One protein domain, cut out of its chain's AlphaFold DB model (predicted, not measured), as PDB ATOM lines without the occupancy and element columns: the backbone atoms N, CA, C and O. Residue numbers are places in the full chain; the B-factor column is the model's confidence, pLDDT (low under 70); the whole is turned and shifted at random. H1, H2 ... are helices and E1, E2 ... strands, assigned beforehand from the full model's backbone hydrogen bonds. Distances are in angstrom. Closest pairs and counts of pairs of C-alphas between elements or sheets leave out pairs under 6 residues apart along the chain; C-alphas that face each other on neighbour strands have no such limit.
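What this domain is: This is residues 659 to 733 of the 736 residues of the protein "GATA transcription factor" of Aspergillus sp. HF37 (UniProt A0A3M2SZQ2). A strongly twisted antiparallel sheet, in the order E2, E3, E1, E4, has one short helix, H1, over one face and no named helix over the other. Residues 659 to 672 loop beyond the start of E1. The printed part has 75 residues, mixed in class, running E1, H1, E2, E3, E4; it is only just compact, close to loose, with a radius of gyration of the C-alphas of 13.3 A and spans of 42 by 29 by 19 A.

How they stand to each other: Inner strands E3, residues 710 to 717, and E1, residues 673 to 681, are antiparallel neighbours, with N 676 and O 717 2.8 A apart. E2, residues 696 to 704, forms a hairpin with E3; N 700 and O 714 are 2.9 A apart. E4, residues 728 to 732, is E1's other antiparallel neighbour, with N 675 and O 730 2.9 A apart. H1, residues 684 to 691, is on the sheet at a height of 7.8 A, along E3 at 4 degrees on the local plane; it is over E3 and only just not over E2, on which 2 C-alphas fall. The closest C-alphas of H1 and E3 are those of Glu 684 and Val 710, 5.5 A. E1, H1 and E2 form a split strand-helix-strand unit, two strands running the same way with E3 between them, its crossover right-handed. Every O i to N i+4 pair in H1 is within hydrogen-bond range.

Where its parts are: E1, 26.0 A long, begins at C-alpha 673 (-29.753, -25.417, -44.212). E2 measures 21.5 A, E3 19.2 A, E4 12.8 A and H1 10.3 A. E4 ends at C-alpha 732 (-29.525, -23.266, -39.751).

The domain as a whole: The C-alphas farthest apart, of Pro 670 and Gln 707, are 42.9 A apart. The printed part has no cut and no long link; residue 722 alone has pLDDT under 70.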
ATOM      1  N   PRO A 659     -38.883 -27.295 -35.604       85.12
ATOM      2  CA  PRO A 659     -37.496 -27.038 -35.971       85.12
ATOM      3  C   PRO A 659     -37.173 -25.557 -35.772       85.12
ATOM      4  O   PRO A 659     -37.892 -24.686 -36.261       85.12
ATOM      5  N   TYR A 660     -36.068 -25.288 -35.088       88.94
ATOM      6  CA  TYR A 660     -35.533 -23.955 -34.846       88.94
ATOM      7  C   TYR A 660     -34.116 -23.858 -35.413       88.94
ATOM      8  O   TYR A 660     -33.412 -24.861 -35.554       88.94
ATOM      9  N   CYS A 661     -33.683 -22.647 -35.755       86.75
ATOM     10  CA  CYS A 661     -32.294 -22.420 -36.131       86.75
ATOM     11  C   CYS A 661     -31.402 -22.473 -34.892       86.75
ATOM     12  O   CYS A 661     -31.614 -21.699 -33.960       86.75
ATOM     13  N   ARG A 662     -30.362 -23.315 -34.898       83.06
ATOM     14  CA  ARG A 662     -29.443 -23.426 -33.754       83.06
ATOM     15  C   ARG A 662     -28.563 -22.181 -33.541       83.06
ATOM     16  O   ARG A 662     -28.021 -22.040 -32.456       83.06
ATOM     17  N   ASN A 663     -28.459 -21.297 -34.541       81.06
ATOM     18  CA  ASN A 663     -27.815 -19.983 -34.428       81.06
ATOM     19  C   ASN A 663     -28.839 -18.870 -34.117       81.06
ATOM     20  O   ASN A 663     -28.836 -18.280 -33.048       81.06
ATOM     21  N   CYS A 664     -29.768 -18.615 -35.045       79.69
ATOM     22  CA  CYS A 664     -30.657 -17.446 -35.019       79.69
ATOM     23  C   CYS A 664     -32.013 -17.661 -34.309       79.69
ATOM     24  O   CYS A 664     -32.894 -16.809 -34.418       79.69
ATOM     25  N   GLY A 665     -32.251 -18.821 -33.680       84.25
ATOM     26  CA  GLY A 665     -33.499 -19.190 -32.980       84.25
ATOM     27  C   GLY A 665     -34.758 -19.350 -33.852       84.25
ATOM     28  O   GLY A 665     -35.691 -20.053 -33.474       84.25
ATOM     29  N   ALA A 666     -34.800 -18.740 -35.039       86.44
ATOM     30  CA  ALA A 666     -36.000 -18.629 -35.862       86.44
ATOM     31  C   ALA A 666     -36.588 -19.989 -36.278       86.44
ATOM     32  O   ALA A 666     -35.884 -20.825 -36.847       86.44
ATOM     33  N   ILE A 667     -37.899 -20.150 -36.064       86.94
ATOM     34  CA  ILE A 667     -38.708 -21.324 -36.450       86.94
ATOM     35  C   ILE A 667     -39.418 -21.151 -37.806       86.94
ATOM     36  O   ILE A 667     -39.694 -22.121 -38.507       86.94
ATOM     37  N   GLU A 668     -39.674 -19.910 -38.229       83.31
ATOM     38  CA  GLU A 668     -40.503 -19.586 -39.403       83.31
ATOM     39  C   GLU A 668     -39.750 -19.643 -40.748       83.31
ATOM     40  O   GLU A 668     -40.039 -18.886 -41.678       83.31
ATOM     41  N   THR A 669     -38.730 -20.496 -40.882       81.31
ATOM     42  CA  THR A 669     -37.903 -20.492 -42.099       81.31
ATOM     43  C   THR A 669     -38.536 -21.336 -43.223       81.31
ATOM     44  O   THR A 669     -38.949 -22.478 -42.991       81.31
ATOM     45  N   PRO A 670     -38.616 -20.820 -44.470       78.38
ATOM     46  CA  PRO A 670     -39.196 -21.557 -45.600       78.38
ATOM     47  C   PRO A 670     -38.290 -22.689 -46.106       78.38
ATOM     48  O   PRO A 670     -38.752 -23.578 -46.815       78.38
ATOM     49  N   THR A 671     -36.999 -22.627 -45.785       82.12
ATOM     50  CA  THR A 671     -35.950 -23.543 -46.237       82.12
ATOM     51  C   THR A 671     -34.864 -23.614 -45.173       82.12
ATOM     52  O   THR A 671     -34.335 -22.579 -44.766       82.12
ATOM     53  N   TRP A 672     -34.514 -24.835 -44.776       85.88
ATOM     54  CA  TRP A 672     -33.533 -25.125 -43.736       85.88
ATOM     55  C   TRP A 672     -32.200 -25.529 -44.359       85.88
ATOM     56  O   TRP A 672     -32.166 -26.444 -45.183       85.88
ATOM     57  N   ARG A 673     -31.098 -24.897 -43.941       86.06
ATOM     58  CA  ARG A 673     -29.753 -25.417 -44.212       86.06
ATOM     59  C   ARG A 673     -29.468 -26.526 -43.199       86.06
ATOM     60  O   ARG A 673     -29.740 -26.354 -42.012       86.06
ATOM     61  N   ARG A 674     -28.919 -27.654 -43.654       88.62
ATOM     62  CA  ARG A 674     -28.272 -28.626 -42.763       88.62
ATOM     63  C   ARG A 674     -26.824 -28.196 -42.578       88.62
ATOM     64  O   ARG A 674     -26.168 -27.857 -43.559       88.62
ATOM     65  N   ALA A 675     -26.369 -28.221 -41.340       89.31
ATOM     66  CA  ALA A 675     -24.974 -28.101 -40.958       89.31
ATOM     67  C   ALA A 675     -24.696 -29.136 -39.859       89.31
ATOM     68  O   ALA A 675     -25.584 -29.890 -39.455       89.31
ATOM     69  N   TRP A 676     -23.464 -29.179 -39.386       89.06
ATOM     70  CA  TRP A 676     -22.974 -30.185 -38.465       89.06
ATOM     71  C   TRP A 676     -22.165 -29.505 -37.371       89.06
ATOM     72  O   TRP A 676     -21.331 -28.665 -37.683       89.06
ATOM     73  N   SER A 677     -22.387 -29.843 -36.103       90.88
ATOM     74  CA  SER A 677     -21.612 -29.275 -34.998       90.88
ATOM     75  C   SER A 677     -21.020 -30.345 -34.097       90.88
ATOM     76  O   SER A 677     -21.730 -31.278 -33.717       90.88
ATOM     77  N   LYS A 678     -19.756 -30.165 -33.710       89.12
ATOM     78  CA  LYS A 678     -19.067 -30.976 -32.700       89.12
ATOM     79  C   LYS A 678     -18.515 -30.059 -31.616       89.12
ATOM     80  O   LYS A 678     -18.056 -28.954 -31.908       89.12
ATOM     81  N   GLU A 679     -18.592 -30.508 -30.371       90.69
ATOM     82  CA  GLU A 679     -17.906 -29.868 -29.250       90.69
ATOM     83  C   GLU A 679     -16.527 -30.509 -29.087       90.69
ATOM     84  O   GLU A 679     -16.410 -31.732 -29.143       90.69
ATOM     85  N   ILE A 680     -15.494 -29.687 -28.913       86.25
ATOM     86  CA  ILE A 680     -14.091 -30.104 -28.885       86.25
ATOM     87  C   ILE A 680     -13.415 -29.416 -27.699       86.25
ATOM     88  O   ILE A 680     -13.610 -28.225 -27.455       86.25
ATOM     89  N   GLU A 681     -12.655 -30.185 -26.927       86.31
ATOM     90  CA  GLU A 681     -11.879 -29.690 -25.789       86.31
ATOM     91  C   GLU A 681     -10.471 -29.338 -26.279       86.31
ATOM     92  O   GLU A 681      -9.837 -30.127 -26.979       86.31
ATOM     93  N   GLY A 682     -10.021 -28.117 -25.990       84.00
ATOM     94  CA  GLY A 682      -8.827 -27.534 -26.594       84.00
ATOM     95  C   GLY A 682      -8.820 -26.005 -26.572       84.00
ATOM     96  O   GLY A 682      -9.828 -25.365 -26.262       84.00
ATOM     97  N   GLY A 683      -7.652 -25.443 -26.892       86.62
ATOM     98  CA  GLY A 683      -7.393 -24.005 -26.899       86.62
ATOM     99  C   GLY A 683      -7.959 -23.259 -28.109       86.62
ATOM    100  O   GLY A 683      -8.362 -23.855 -29.108       86.62
ATOM    101  N   GLU A 684      -7.917 -21.930 -28.032       83.50
ATOM    102  CA  GLU A 684      -8.292 -21.015 -29.120       83.50
ATOM    103  C   GLU A 684      -7.440 -21.197 -30.390       83.50
ATOM    104  O   GLU A 684      -7.959 -21.085 -31.499       83.50
ATOM    105  N   GLU A 685      -6.160 -21.557 -30.252       82.06
ATOM    106  CA  GLU A 685      -5.273 -21.893 -31.378       82.06
ATOM    107  C   GLU A 685      -5.847 -23.055 -32.207       82.06
ATOM    108  O   GLU A 685      -6.087 -22.907 -33.405       82.06
ATOM    109  N   LEU A 686      -6.200 -24.169 -31.550       83.69
ATOM    110  CA  LEU A 686      -6.823 -25.332 -32.192       83.69
ATOM    111  C   LEU A 686      -8.199 -24.995 -32.794       83.69
ATOM    112  O   LEU A 686      -8.567 -25.528 -33.842       83.69
ATOM    113  N   ALA A 687      -8.962 -24.109 -32.149       83.12
ATOM    114  CA  ALA A 687     -10.254 -23.662 -32.659       83.12
ATOM    115  C   ALA A 687     -10.112 -22.863 -33.966       83.12
ATOM    116  O   ALA A 687     -10.884 -23.079 -34.903       83.12
ATOM    117  N   ASN A 688      -9.100 -21.993 -34.051       84.25
ATOM    118  CA  ASN A 688      -8.778 -21.225 -35.250       84.25
ATOM    119  C   ASN A 688      -8.186 -22.103 -36.365       84.25
ATOM    120  O   ASN A 688      -8.615 -21.979 -37.511       84.25
ATOM    121  N   ASP A 689      -7.299 -23.050 -36.047       84.38
ATOM    122  CA  ASP A 689      -6.777 -24.015 -37.027       84.38
ATOM    123  C   ASP A 689      -7.903 -24.826 -37.682       84.38
ATOM    124  O   ASP A 689      -7.976 -24.920 -38.907       84.38
ATOM    125  N   MET A 690      -8.852 -25.337 -36.889       80.25
ATOM    126  CA  MET A 690     -10.019 -26.048 -37.424       80.25
ATOM    127  C   MET A 690     -11.030 -25.127 -38.134       80.25
ATOM    128  O   MET A 690     -11.864 -25.605 -38.907       80.25
ATOM    129  N   ALA A 691     -10.982 -23.813 -37.906       82.56
ATOM    130  CA  ALA A 691     -11.807 -22.837 -38.617       82.56
ATOM    131  C   ALA A 691     -11.257 -22.478 -40.005       82.56
ATOM    132  O   ALA A 691     -12.032 -22.062 -40.864       82.56
ATOM    133  N   ASN A 692      -9.959 -22.701 -40.241       81.94
ATOM    134  CA  ASN A 692      -9.327 -22.546 -41.553       81.94
ATOM    135  C   ASN A 692      -9.744 -23.647 -42.557       81.94
ATOM    136  O   ASN A 692      -9.518 -23.491 -43.760       81.94
ATOM    137  N   ASP A 693     -10.387 -24.733 -42.104       80.44
ATOM    138  CA  ASP A 693     -11.041 -25.718 -42.979       80.44
ATOM    139  C   ASP A 693     -12.080 -25.021 -43.890       80.44
ATOM    140  O   ASP A 693     -13.040 -24.438 -43.381       80.44
ATOM    141  N   PRO A 694     -12.036 -25.173 -45.230       77.38
ATOM    142  CA  PRO A 694     -13.034 -24.583 -46.136       77.38
ATOM    143  C   PRO A 694     -14.437 -25.218 -46.013       77.38
ATOM    144  O   PRO A 694     -15.381 -24.816 -46.700       77.38
ATOM    145  N   THR A 695     -14.584 -26.240 -45.162       80.44
ATOM    146  CA  THR A 695     -15.863 -26.841 -44.767       80.44
ATOM    147  C   THR A 695     -16.420 -26.262 -43.464       80.44
ATOM    148  O   THR A 695     -17.600 -26.486 -43.187       80.44
ATOM    149  N   SER A 696     -15.637 -25.512 -42.688       83.25
ATOM    150  CA  SER A 696     -16.066 -24.830 -41.462       83.25
ATOM    151  C   SER A 696     -16.802 -23.518 -41.771       83.25
ATOM    152  O   SER A 696     -16.578 -22.881 -42.798       83.25
ATOM    153  N   PHE A 697     -17.736 -23.129 -40.899       80.00
ATOM    154  CA  PHE A 697     -18.414 -21.826 -40.952       80.00
ATOM    155  C   PHE A 697     -17.873 -20.866 -39.888       80.00
ATOM    156  O   PHE A 697     -17.571 -19.720 -40.198       80.00
ATOM    157  N   TYR A 698     -17.824 -21.323 -38.635       82.88
ATOM    158  CA  TYR A 698     -17.309 -20.597 -37.473       82.88
ATOM    159  C   TYR A 698     -17.127 -21.562 -36.291       82.88
ATOM    160  O   TYR A 698     -17.617 -22.701 -36.316       82.88
ATOM    161  N   TRP A 699     -16.460 -21.082 -35.242       87.69
ATOM    162  CA  TRP A 699     -16.395 -21.724 -33.932       87.69
ATOM    163  C   TRP A 699     -16.971 -20.811 -32.837       87.69
ATOM    164  O   TRP A 699     -17.159 -19.614 -33.035       87.69
ATOM    165  N   GLU A 700     -17.315 -21.404 -31.698       87.06
ATOM    166  CA  GLU A 700     -17.983 -20.767 -30.559       87.06
ATOM    167  C   GLU A 700     -17.307 -21.229 -29.259       87.06
ATOM    168  O   GLU A 700     -17.160 -22.433 -29.039       87.06
ATOM    169  N   SER A 701     -16.887 -20.309 -28.386       86.19
ATOM    170  CA  SER A 701     -16.318 -20.654 -27.075       86.19
ATOM    171  C   SER A 701     -17.412 -21.150 -26.120       86.19
ATOM    172  O   SER A 701     -18.291 -20.377 -25.742       86.19
ATOM    173  N   LEU A 702     -17.352 -22.417 -25.696       85.81
ATOM    174  CA  LEU A 702     -18.300 -23.007 -24.739       85.81
ATOM    175  C   LEU A 702     -17.829 -22.914 -23.286       85.81
ATOM    176  O   LEU A 702     -18.656 -22.825 -22.379       85.81
ATOM    177  N   LYS A 703     -16.516 -22.986 -23.051       84.81
ATOM    178  CA  LYS A 703     -15.900 -22.788 -21.736       84.81
ATOM    179  C   LYS A 703     -14.600 -22.013 -21.869       84.81
ATOM    180  O   LYS A 703     -13.842 -22.228 -22.818       84.81
ATOM    181  N   LYS A 704     -14.344 -21.181 -20.867       87.69
ATOM    182  CA  LYS A 704     -13.059 -20.541 -20.607       87.69
ATOM    183  C   LYS A 704     -12.502 -21.019 -19.263       87.69
ATOM    184  O   LYS A 704     -13.262 -21.555 -18.457       87.69
ATOM    185  N   ASP A 705     -11.198 -20.878 -19.052       83.62
ATOM    186  CA  ASP A 705     -10.573 -21.018 -17.733       83.62
ATOM    187  C   ASP A 705     -10.621 -19.706 -16.927       83.62
ATOM    188  O   ASP A 705     -11.058 -18.665 -17.421       83.62
ATOM    189  N   ASP A 706     -10.131 -19.748 -15.686       80.94
ATOM    190  CA  ASP A 706     -10.011 -18.582 -14.796       80.94
ATOM    191  C   ASP A 706      -8.984 -17.533 -15.290       80.94
ATOM    192  O   ASP A 706      -8.748 -16.526 -14.625       80.94
ATOM    193  N   GLN A 707      -8.353 -17.762 -16.450       77.00
ATOM    194  CA  GLN A 707      -7.435 -16.852 -17.143       77.00
ATOM    195  C   GLN A 707      -8.026 -16.361 -18.485       77.00
ATOM    196  O   GLN A 707      -7.292 -15.870 -19.340       77.00
ATOM    197  N   ASP A 708      -9.352 -16.483 -18.659       76.44
ATOM    198  CA  ASP A 708     -10.160 -16.079 -19.824       76.44
ATOM    199  C   ASP A 708      -9.828 -16.803 -21.153       76.44
ATOM    200  O   ASP A 708     -10.407 -16.498 -22.203       76.44
ATOM    201  N   ARG A 709      -8.966 -17.830 -21.128       81.06
ATOM    202  CA  ARG A 709      -8.613 -18.627 -22.315       81.06
ATOM    203  C   ARG A 709      -9.676 -19.674 -22.593       81.06
ATOM    204  O   ARG A 709     -10.145 -20.350 -21.680       81.06
ATOM    205  N   VAL A 710     -10.016 -19.877 -23.862       85.44
ATOM    206  CA  VAL A 710     -10.948 -20.937 -24.274       85.44
ATOM    207  C   VAL A 710     -10.349 -22.313 -23.962       85.44
ATOM    208  O   VAL A 710      -9.229 -22.606 -24.365       85.44
ATOM    209  N   THR A 711     -11.104 -23.156 -23.254       86.50
ATOM    210  CA  THR A 711     -10.735 -24.552 -22.925       86.50
ATOM    211  C   THR A 711     -11.651 -25.581 -23.579       86.50
ATOM    212  O   THR A 711     -11.293 -26.752 -23.714       86.50
ATOM    213  N   LYS A 712     -12.845 -25.157 -24.003       89.56
ATOM    214  CA  LYS A 712     -13.758 -25.959 -24.814       89.56
ATOM    215  C   LYS A 712     -14.456 -25.066 -25.822       89.56
ATOM    216  O   LYS A 712     -15.059 -24.059 -25.446       89.56
ATOM    217  N   PHE A 713     -14.433 -25.468 -27.084       89.31
ATOM    218  CA  PHE A 713     -15.110 -24.787 -28.179       89.31
ATOM    219  C   PHE A 713     -16.104 -25.715 -28.883       89.31
ATOM    220  O   PHE A 713     -16.152 -26.926 -28.662       89.31
ATOM    221  N   LYS A 714     -16.942 -25.130 -29.732       89.12
ATOM    222  CA  LYS A 714     -17.876 -25.836 -30.603       89.12
ATOM    223  C   LYS A 714     -17.709 -25.327 -32.017       89.12
ATOM    224  O   LYS A 714     -17.909 -24.146 -32.279       89.12
ATOM    225  N   ILE A 715     -17.364 -26.228 -32.925       89.19
ATOM    226  CA  ILE A 715     -17.178 -25.915 -34.339       89.19
ATOM    227  C   ILE A 715     -18.423 -26.289 -35.138       89.19
ATOM    228  O   ILE A 715     -19.075 -27.295 -34.845       89.19
ATOM    229  N   VAL A 716     -18.766 -25.481 -36.145       89.44
ATOM    230  CA  VAL A 716     -19.896 -25.728 -37.048       89.44
ATOM    231  C   VAL A 716     -19.393 -25.892 -38.483       89.44
ATOM    232  O   VAL A 716     -18.953 -24.928 -39.104       89.44
ATOM    233  N   LYS A 717     -19.499 -27.108 -39.032       88.12
ATOM    234  CA  LYS A 717     -19.158 -27.459 -40.417       88.12
ATOM    235  C   LYS A 717     -20.390 -27.502 -41.329       88.12
ATOM    236  O   LYS A 717     -21.478 -27.935 -40.947       88.12
ATOM    237  N   LYS A 718     -20.209 -27.081 -42.577       85.62
ATOM    238  CA  LYS A 718     -21.169 -27.135 -43.693       85.62
ATOM    239  C   LYS A 718     -21.377 -28.557 -44.214       85.62
ATOM    240  O   LYS A 718     -22.492 -28.937 -44.571       85.62
ATOM    241  N   SER A 719     -20.304 -29.338 -44.247       81.81
ATOM    242  CA  SER A 719     -20.245 -30.710 -44.747       81.81
ATOM    243  C   SER A 719     -19.162 -31.470 -43.994       81.81
ATOM    244  O   SER A 719     -18.104 -30.901 -43.735       81.81
ATOM    245  N   LEU A 720     -19.422 -32.736 -43.678       82.44
ATOM    246  CA  LEU A 720     -18.427 -33.631 -43.089       82.44
ATOM    247  C   LEU A 720     -17.468 -34.134 -44.168       82.44
ATOM    248  O   LEU A 720     -17.906 -34.475 -45.269       82.44
ATOM    249  N   LEU A 721     -16.183 -34.201 -43.835       76.81
ATOM    250  CA  LEU A 721     -15.192 -35.005 -44.545       76.81
ATOM    251  C   LEU A 721     -15.198 -36.442 -43.992       76.81
ATOM    252  O   LEU A 721     -15.778 -36.712 -42.944       76.81
ATOM    253  N   GLU A 722     -14.534 -37.378 -44.670       69.44
ATOM    254  CA  GLU A 722     -14.486 -38.792 -44.249       69.44
ATOM    255  C   GLU A 722     -13.788 -38.996 -42.882       69.44
ATOM    256  O   GLU A 722     -14.029 -39.979 -42.184       69.44
ATOM    257  N   THR A 723     -12.985 -38.016 -42.456       71.00
ATOM    258  CA  THR A 723     -12.334 -37.938 -41.138       71.00
ATOM    259  C   THR A 723     -13.252 -37.406 -40.019       71.00
ATOM    260  O   THR A 723     -12.963 -37.614 -38.841       71.00
ATOM    261  N   ASP A 724     -14.355 -36.717 -40.343       75.19
ATOM    262  CA  ASP A 724     -15.184 -35.979 -39.376       75.19
ATOM    263  C   ASP A 724     -16.192 -36.893 -38.634       75.19
ATOM    264  O   ASP A 724     -17.388 -36.933 -38.936       75.19
ATOM    265  N   GLN A 725     -15.716 -37.622 -37.621       73.19
ATOM    266  CA  GLN A 725     -16.546 -38.484 -36.761       73.19
ATOM    267  C   GLN A 725     -17.263 -37.697 -35.637       73.19
ATOM    268  O   GLN A 725     -16.819 -36.627 -35.225       73.19
ATOM    269  N   ASP A 726     -18.377 -38.230 -35.120       80.88
ATOM    270  CA  ASP A 726     -19.202 -37.718 -33.995       80.88
ATOM    271  C   ASP A 726     -19.769 -36.288 -34.105       80.88
ATOM    272  O   ASP A 726     -20.037 -35.631 -33.095       80.88
ATOM    273  N   PHE A 727     -19.993 -35.777 -35.314       84.50
ATOM    274  CA  PHE A 727     -20.699 -34.508 -35.491       84.50
ATOM    275  C   PHE A 727     -22.224 -34.676 -35.376       84.50
ATOM    276  O   PHE A 727     -22.827 -35.534 -36.022       84.50
ATOM    277  N   ALA A 728     -22.882 -33.791 -34.621       85.88
ATOM    278  CA  ALA A 728     -24.339 -33.737 -34.523       85.88
ATOM    279  C   ALA A 728     -24.942 -32.871 -35.644       85.88
ATOM    280  O   ALA A 728     -24.498 -31.743 -35.870       85.88
ATOM    281  N   GLN A 729     -25.979 -33.359 -36.333       87.12
ATOM    282  CA  GLN A 729     -26.653 -32.581 -37.380       87.12
ATOM    283  C   GLN A 729     -27.484 -31.445 -36.761       87.12
ATOM    284  O   GLN A 729     -28.413 -31.691 -35.992       87.12
ATOM    285  N   VAL A 730     -27.216 -30.205 -37.167       88.25
ATOM    286  CA  VAL A 730     -27.957 -29.004 -36.759       88.25
ATOM    287  C   VAL A 730     -28.660 -28.346 -37.947       88.25
ATOM    288  O   VAL A 730     -28.274 -28.511 -39.108       88.25
ATOM    289  N   LEU A 731     -29.724 -27.597 -37.659       88.06
ATOM    290  CA  LEU A 731     -30.455 -26.814 -38.655       88.06
ATOM    291  C   LEU A 731     -30.106 -25.333 -38.522       88.06
ATOM    292  O   LEU A 731     -30.124 -24.777 -37.421       88.06
ATOM    293  N   LEU A 732     -29.818 -24.694 -39.654       85.50
ATOM    294  CA  LEU A 732     -29.525 -23.266 -39.751       85.50
ATOM    295  C   LEU A 732     -30.545 -22.551 -40.647       85.50
ATOM    296  O   LEU A 732     -31.087 -23.119 -41.603       85.50
ATOM    297  N   CYS A 733     -30.813 -21.290 -40.315       86.25
ATOM    298  CA  CYS A 733     -31.703 -20.420 -41.068       86.25
ATOM    299  C   CYS A 733     -31.039 -19.936 -42.366       86.25
ATOM    300  O   CYS A 733     -29.821 -19.947 -42.516       86.25
TER     301      CYS A 733